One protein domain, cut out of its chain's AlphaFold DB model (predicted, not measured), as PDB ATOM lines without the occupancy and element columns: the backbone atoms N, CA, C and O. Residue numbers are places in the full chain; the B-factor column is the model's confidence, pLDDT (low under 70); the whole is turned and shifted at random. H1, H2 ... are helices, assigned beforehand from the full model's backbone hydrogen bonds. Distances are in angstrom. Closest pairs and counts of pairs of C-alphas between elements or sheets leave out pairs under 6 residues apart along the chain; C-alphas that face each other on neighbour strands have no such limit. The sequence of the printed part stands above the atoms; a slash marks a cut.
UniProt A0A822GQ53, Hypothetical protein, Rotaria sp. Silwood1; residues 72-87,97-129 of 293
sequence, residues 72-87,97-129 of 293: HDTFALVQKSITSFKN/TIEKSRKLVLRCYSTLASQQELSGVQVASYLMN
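This is residues 72 to 87 and 97 to 129 of the 293 residues of the protein "Hypothetical protein" of Rotaria sp. Silwood1 (UniProt A0A822GQ53). Two helices, H1 and H2, cross obliquely and pack on each other to make the body, and residues 117 to 129, with the short helix H3, stick out as an arm beyond the end of H2. H3 packs on neither of the other helices, and the arm adds to the length of the whole. The printed part has 49 residues with three named helices, in the order H1, H2, H3, and no named strand; the class is all helix. The whole is only just extended, close to loose, with a radius of gyration of the C-alphas of 14.7 A, and it spans 47 by 20 by 16 A.

H1, residues 72 to 87, touches H2, residues 97 to 114, with the C-alphas of Val 78 and Cys 108 the closest at 5.5 A. H2 touches H1 with residues 104 to 112 alone. The two helices run opposite ways at a steep tilt of 45 degrees. H3, residues 120 to 127, is apart from H1 and from H2. In H1, H2 and H3 every O i to N i+4 pair is within hydrogen-bond range.

H1 begins at C-alpha 72, at (32.001, -11.923, -30.834), and is 22.8 A long from first to last C-alpha. H2 is 25.6 A long and ends at C-alpha 114, at (40.497, 2.052, -32.993). H3 is 10.3 A long and ends at C-alpha 127, at (58.156, -1.591, -26.740).

The two C-alphas farthest apart, those of Thr 97 and Met 128, are 47.8 A apart. Without residues 117 to 129, which stand free, the body has 36 residues and spans 28 by 17 by 13 A. Residues 88 to 96 are not printed, and the C-alphas of Asn 87 and Thr 97 are 16.8 A apart across this cut. The link from H2 to H3 is tight, with 5 residues. The mean pLDDT of the printed part is 84.4, and no printed residue is under 70.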
ATOM      1  N   HIS A  72      32.465 -12.252 -32.185       81.50
ATOM      2  CA  HIS A  72      32.001 -11.923 -30.834       81.50
ATOM      3  C   HIS A  72      32.547 -10.577 -30.333       81.50
ATOM      4  O   HIS A  72      31.786  -9.777 -29.784       81.50
ATOM      5  N   ASP A  73      33.823 -10.293 -30.586       80.56
ATOM      6  CA  ASP A  73      34.461  -9.041 -30.166       80.56
ATOM      7  C   ASP A  73      33.942  -7.861 -30.993       80.56
ATOM      8  O   ASP A  73      33.621  -6.801 -30.452       80.56
ATOM      9  N   THR A  74      33.742  -8.079 -32.297       82.25
ATOM     10  CA  THR A  74      33.115  -7.098 -33.198       82.25
ATOM     11  C   THR A  74      31.736  -6.687 -32.677       82.25
ATOM     12  O   THR A  74      31.424  -5.498 -32.588       82.25
ATOM     13  N   PHE A  75      30.913  -7.661 -32.276       85.81
ATOM     14  CA  PHE A  75      29.584  -7.398 -31.730       85.81
ATOM     15  C   PHE A  75      29.641  -6.614 -30.412       85.81
ATOM     16  O   PHE A  75      28.915  -5.630 -30.250       85.81
ATOM     17  N   ALA A  76      30.530  -6.994 -29.489       86.25
ATOM     18  CA  ALA A  76      30.705  -6.294 -28.217       86.25
ATOM     19  C   ALA A  76      31.137  -4.828 -28.415       86.25
ATOM     20  O   ALA A  76      30.623  -3.925 -27.746       86.25
ATOM     21  N   LEU A  77      32.033  -4.565 -29.373       85.69
ATOM     22  CA  LEU A  77      32.479  -3.213 -29.721       85.69
ATOM     23  C   LEU A  77      31.355  -2.361 -30.320       85.69
ATOM     24  O   LEU A  77      31.194  -1.202 -29.931       85.69
ATOM     25  N   VAL A  78      30.537  -2.934 -31.205       86.69
ATOM     26  CA  VAL A  78      29.359  -2.253 -31.766       86.69
ATOM     27  C   VAL A  78      28.303  -1.989 -30.685       86.69
ATOM     28  O   VAL A  78      27.712  -0.914 -30.621       86.69
ATOM     29  N   GLN A  79      28.084  -2.921 -29.757       88.00
ATOM     30  CA  GLN A  79      27.177  -2.689 -28.630       88.00
ATOM     31  C   GLN A  79      27.674  -1.547 -27.724       88.00
ATOM     32  O   GLN A  79      26.882  -0.713 -27.264       88.00
ATOM     33  N   LYS A  80      28.990  -1.475 -27.491       86.00
ATOM     34  CA  LYS A  80      29.629  -0.391 -26.738       86.00
ATOM     35  C   LYS A  80      29.465   0.957 -27.444       86.00
ATOM     36  O   LYS A  80      29.117   1.939 -26.781       86.00
ATOM     37  N   SER A  81      29.658   1.025 -28.764       85.25
ATOM     38  CA  SER A  81      29.485   2.270 -29.528       85.25
ATOM     39  C   SER A  81      28.031   2.755 -29.516       85.25
ATOM     40  O   SER A  81      27.802   3.946 -29.301       85.25
ATOM     41  N   ILE A  82      27.054   1.848 -29.644       87.00
ATOM     42  CA  ILE A  82      25.616   2.167 -29.570       87.00
ATOM     43  C   ILE A  82      25.242   2.695 -28.181       87.00
ATOM     44  O   ILE A  82      24.571   3.721 -28.073       87.00
ATOM     45  N   THR A  83      25.683   2.026 -27.113       86.81
ATOM     46  CA  THR A  83      25.426   2.478 -25.733       86.81
ATOM     47  C   THR A  83      26.026   3.863 -25.494       86.81
ATOM     48  O   THR A  83      25.370   4.747 -24.950       86.81
ATOM     49  N   SER A  84      27.254   4.084 -25.966       82.69
ATOM     50  CA  SER A  84      27.920   5.380 -25.864       82.69
ATOM     51  C   SER A  84      27.185   6.477 -26.645       82.69
ATOM     52  O   SER A  84      27.042   7.581 -26.132       82.69
ATOM     53  N   PHE A  85      26.662   6.172 -27.837       81.25
ATOM     54  CA  PHE A  85      25.859   7.106 -28.631       81.25
ATOM     55  C   PHE A  85      24.550   7.494 -27.927       81.25
ATOM     56  O   PHE A  85      24.232   8.677 -27.849       81.25
ATOM     57  N   LYS A  86      23.835   6.520 -27.345       80.50
ATOM     58  CA  LYS A  86      22.604   6.759 -26.564       80.50
ATOM     59  C   LYS A  86      22.842   7.596 -25.305       80.50
ATOM     60  O   LYS A  86      21.979   8.369 -24.914       80.50
ATOM     61  N   ASN A  87      24.005   7.464 -24.673       77.00
ATOM     62  CA  ASN A  87      24.349   8.273 -23.501       77.00
ATOM     63  C   ASN A  87      24.749   9.710 -23.887       77.00
ATOM     64  O   ASN A  87      24.557  10.633 -23.100       77.00
ATOM     65  N   THR A  97      17.181  12.763 -38.751       80.75
ATOM     66  CA  THR A  97      17.281  11.315 -38.486       80.75
ATOM     67  C   THR A  97      18.346  10.642 -39.362       80.75
ATOM     68  O   THR A  97      19.014   9.704 -38.922       80.75
ATOM     69  N   ILE A  98      18.548  11.156 -40.580       84.25
ATOM     70  CA  ILE A  98      19.558  10.673 -41.522       84.25
ATOM     71  C   ILE A  98      20.964  10.951 -40.979       84.25
ATOM     72  O   ILE A  98      21.774  10.028 -40.897       84.25
ATOM     73  N   GLU A  99      21.262  12.167 -40.535       81.81
ATOM     74  CA  GLU A  99      22.577  12.512 -39.976       81.81
ATOM     75  C   GLU A  99      22.876  11.749 -38.684       81.81
ATOM     76  O   GLU A  99      23.972  11.205 -38.528       81.81
ATOM     77  N   LYS A 100      21.872  11.589 -37.811       81.19
ATOM     78  CA  LYS A 100      21.978  10.743 -36.611       81.19
ATOM     79  C   LYS A 100      22.372   9.306 -36.974       81.19
ATOM     80  O   LYS A 100      23.245   8.723 -36.328       81.19
ATOM     81  N   SER A 101      21.784   8.745 -38.034       83.69
ATOM     82  CA  SER A 101      22.119   7.399 -38.514       83.69
ATOM     83  C   SER A 101      23.541   7.317 -39.087       83.69
ATOM     84  O   SER A 101      24.282   6.386 -38.762       83.69
ATOM     85  N   ARG A 102      23.974   8.328 -39.854       85.75
ATOM     86  CA  ARG A 102      25.337   8.411 -40.405       85.75
ATOM     87  C   ARG A 102      26.376   8.495 -39.289       85.75
ATOM     88  O   ARG A 102      27.352   7.748 -39.313       85.75
ATOM     89  N   LYS A 103      26.142   9.336 -38.276       83.88
ATOM     90  CA  LYS A 103      27.015   9.464 -37.098       83.88
ATOM     91  C   LYS A 103      27.121   8.159 -36.316       83.88
ATOM     92  O   LYS A 103      28.214   7.813 -35.870       83.88
ATOM     93  N   LEU A 104      26.021   7.420 -36.168       85.56
ATOM     94  CA  LEU A 104      26.037   6.118 -35.503       85.56
ATOM     95  C   LEU A 104      26.926   5.119 -36.254       85.56
ATOM     96  O   LEU A 104      27.805   4.512 -35.643       85.56
ATOM     97  N   VAL A 105      26.733   4.979 -37.570       88.25
ATOM     98  CA  VAL A 105      27.533   4.071 -38.409       88.25
ATOM     99  C   VAL A 105      29.010   4.454 -38.366       88.25
ATOM    100  O   VAL A 105      29.855   3.595 -38.114       88.25
ATOM    101  N   LEU A 106      29.320   5.743 -38.526       86.56
ATOM    102  CA  LEU A 106      30.689   6.245 -38.459       86.56
ATOM    103  C   LEU A 106      31.322   5.958 -37.094       86.56
ATOM    104  O   LEU A 106      32.455   5.499 -37.024       86.56
ATOM    105  N   ARG A 107      30.585   6.150 -35.995       84.19
ATOM    106  CA  ARG A 107      31.080   5.856 -34.646       84.19
ATOM    107  C   ARG A 107      31.340   4.367 -34.438       84.19
ATOM    108  O   ARG A 107      32.350   4.020 -33.828       84.19
ATOM    109  N   CYS A 108      30.461   3.489 -34.927       85.62
ATOM    110  CA  CYS A 108      30.691   2.043 -34.911       85.62
ATOM    111  C   CYS A 108      31.973   1.692 -35.670       85.62
ATOM    112  O   CYS A 108      32.835   1.016 -35.117       85.62
ATOM    113  N   TYR A 109      32.130   2.218 -36.886       86.31
ATOM    114  CA  TYR A 109      33.321   2.008 -37.701       86.31
ATOM    115  C   TYR A 109      34.595   2.503 -37.004       86.31
ATOM    116  O   TYR A 109      35.528   1.728 -36.822       86.31
ATOM    117  N   SER A 110      34.623   3.746 -36.520       85.75
ATOM    118  CA  SER A 110      35.790   4.299 -35.822       85.75
ATOM    119  C   SER A 110      36.112   3.546 -34.526       85.75
ATOM    120  O   SER A 110      37.277   3.405 -34.157       85.75
ATOM    121  N   THR A 111      35.101   3.018 -33.829       84.56
ATOM    122  CA  THR A 111      35.315   2.178 -32.636       84.56
ATOM    123  C   THR A 111      35.965   0.849 -33.017       84.56
ATOM    124  O   THR A 111      36.908   0.434 -32.353       84.56
ATOM    125  N   LEU A 112      35.507   0.211 -34.098       83.81
ATOM    126  CA  LEU A 112      36.118  -1.013 -34.616       83.81
ATOM    127  C   LEU A 112      37.555  -0.771 -35.088       83.81
ATOM    128  O   LEU A 112      38.448  -1.524 -34.717       83.81
ATOM    129  N   ALA A 113      37.793   0.308 -35.837       80.69
ATOM    130  CA  ALA A 113      39.122   0.665 -36.331       80.69
ATOM    131  C   ALA A 113      40.105   1.001 -35.193       80.69
ATOM    132  O   ALA A 113      41.274   0.640 -35.254       80.69
ATOM    133  N   SER A 114      39.639   1.667 -34.129       80.00
ATOM    134  CA  SER A 114      40.497   2.052 -32.993       80.00
ATOM    135  C   SER A 114      40.820   0.912 -32.024       80.00
ATOM    136  O   SER A 114      41.795   1.011 -31.285       80.00
ATOM    137  N   GLN A 115      40.011  -0.148 -31.989       78.31
ATOM    138  CA  GLN A 115      40.185  -1.295 -31.089       78.31
ATOM    139  C   GLN A 115      40.763  -2.510 -31.826       78.31
ATOM    140  O   GLN A 115      40.470  -3.653 -31.484       78.31
ATOM    141  N   GLN A 116      41.569  -2.265 -32.860       73.75
ATOM    142  CA  GLN A 116      42.221  -3.324 -33.610       73.75
ATOM    143  C   GLN A 116      43.247  -4.057 -32.733       73.75
ATOM    144  O   GLN A 116      44.116  -3.440 -32.115       73.75
ATOM    145  N   GLU A 117      43.159  -5.386 -32.702       77.50
ATOM    146  CA  GLU A 117      44.153  -6.221 -32.035       77.50
ATOM    147  C   GLU A 117      45.492  -6.151 -32.781       77.50
ATOM    148  O   GLU A 117      45.561  -6.331 -34.000       77.50
ATOM    149  N   LEU A 118      46.565  -5.898 -32.032       79.75
ATOM    150  CA  LEU A 118      47.935  -5.940 -32.536       79.75
ATOM    151  C   LEU A 118      48.582  -7.265 -32.142       79.75
ATOM    152  O   LEU A 118      48.378  -7.775 -31.039       79.75
ATOM    153  N   SER A 119      49.410  -7.816 -33.029       82.44
ATOM    154  CA  SER A 119      50.182  -9.017 -32.710       82.44
ATOM    155  C   SER A 119      51.132  -8.735 -31.547       82.44
ATOM    156  O   SER A 119      51.811  -7.707 -31.529       82.44
ATOM    157  N   GLY A 120      51.268  -9.679 -30.612       85.94
ATOM    158  CA  GLY A 120      52.214  -9.550 -29.498       85.94
ATOM    159  C   GLY A 120      53.654  -9.285 -29.957       85.94
ATOM    160  O   GLY A 120      54.395  -8.589 -29.270       85.94
ATOM    161  N   VAL A 121      54.035  -9.759 -31.150       86.00
ATOM    162  CA  VAL A 121      55.349  -9.476 -31.753       86.00
ATOM    163  C   VAL A 121      55.466  -8.012 -32.186       86.00
ATOM    164  O   VAL A 121      56.510  -7.404 -31.972       86.00
ATOM    165  N   GLN A 122      54.401  -7.424 -32.742       84.38
ATOM    166  CA  GLN A 122      54.370  -5.999 -33.100       84.38
ATOM    167  C   GLN A 122      54.455  -5.128 -31.845       84.38
ATOM    168  O   GLN A 122      55.253  -4.198 -31.796       84.38
ATOM    169  N   VAL A 123      53.691  -5.478 -30.805       89.44
ATOM    170  CA  VAL A 123      53.733  -4.776 -29.513       89.44
ATOM    171  C   VAL A 123      55.126  -4.870 -28.891       89.44
ATOM    172  O   VAL A 123      55.661  -3.862 -28.442       89.44
ATOM    173  N   ALA A 124      55.747  -6.053 -28.900       91.25
ATOM    174  CA  ALA A 124      57.106  -6.228 -28.402       91.25
ATOM    175  C   ALA A 124      58.126  -5.407 -29.207       91.25
ATOM    176  O   ALA A 124      58.951  -4.732 -28.604       91.25
ATOM    177  N   SER A 125      58.042  -5.407 -30.542       89.00
ATOM    178  CA  SER A 125      58.900  -4.584 -31.408       89.00
ATOM    179  C   SER A 125      58.786  -3.100 -31.058       89.00
ATOM    180  O   SER A 125      59.798  -2.423 -30.886       89.00
ATOM    181  N   TYR A 126      57.555  -2.619 -30.868       87.69
ATOM    182  CA  TYR A 126      57.281  -1.237 -30.488       87.69
ATOM    183  C   TYR A 126      57.829  -0.896 -29.093       87.69
ATOM    184  O   TYR A 126      58.496   0.119 -28.920       87.69
ATOM    185  N   LEU A 127      57.623  -1.770 -28.099       91.38
ATOM    186  CA  LEU A 127      58.156  -1.591 -26.740       91.38
ATOM    187  C   LEU A 127      59.688  -1.620 -26.692       91.38
ATOM    188  O   LEU A 127      60.292  -0.921 -25.883       91.38
ATOM    189  N   MET A 128      60.313  -2.420 -27.556       92.56
ATOM    190  CA  MET A 128      61.768  -2.491 -27.701       92.56
ATOM    191  C   MET A 128      62.335  -1.349 -28.555       92.56
ATOM    192  O   MET A 128      63.553  -1.274 -28.723       92.56
ATOM    193  N   ASN A 129      61.474  -0.462 -29.067       88.00
ATOM    194  CA  ASN A 129      61.828   0.641 -29.954       88.00
ATOM    195  C   ASN A 129      62.640   0.169 -31.173       88.00
ATOM    196  O   ASN A 129      63.652   0.769 -31.540       88.00
TER     197      ASN A 129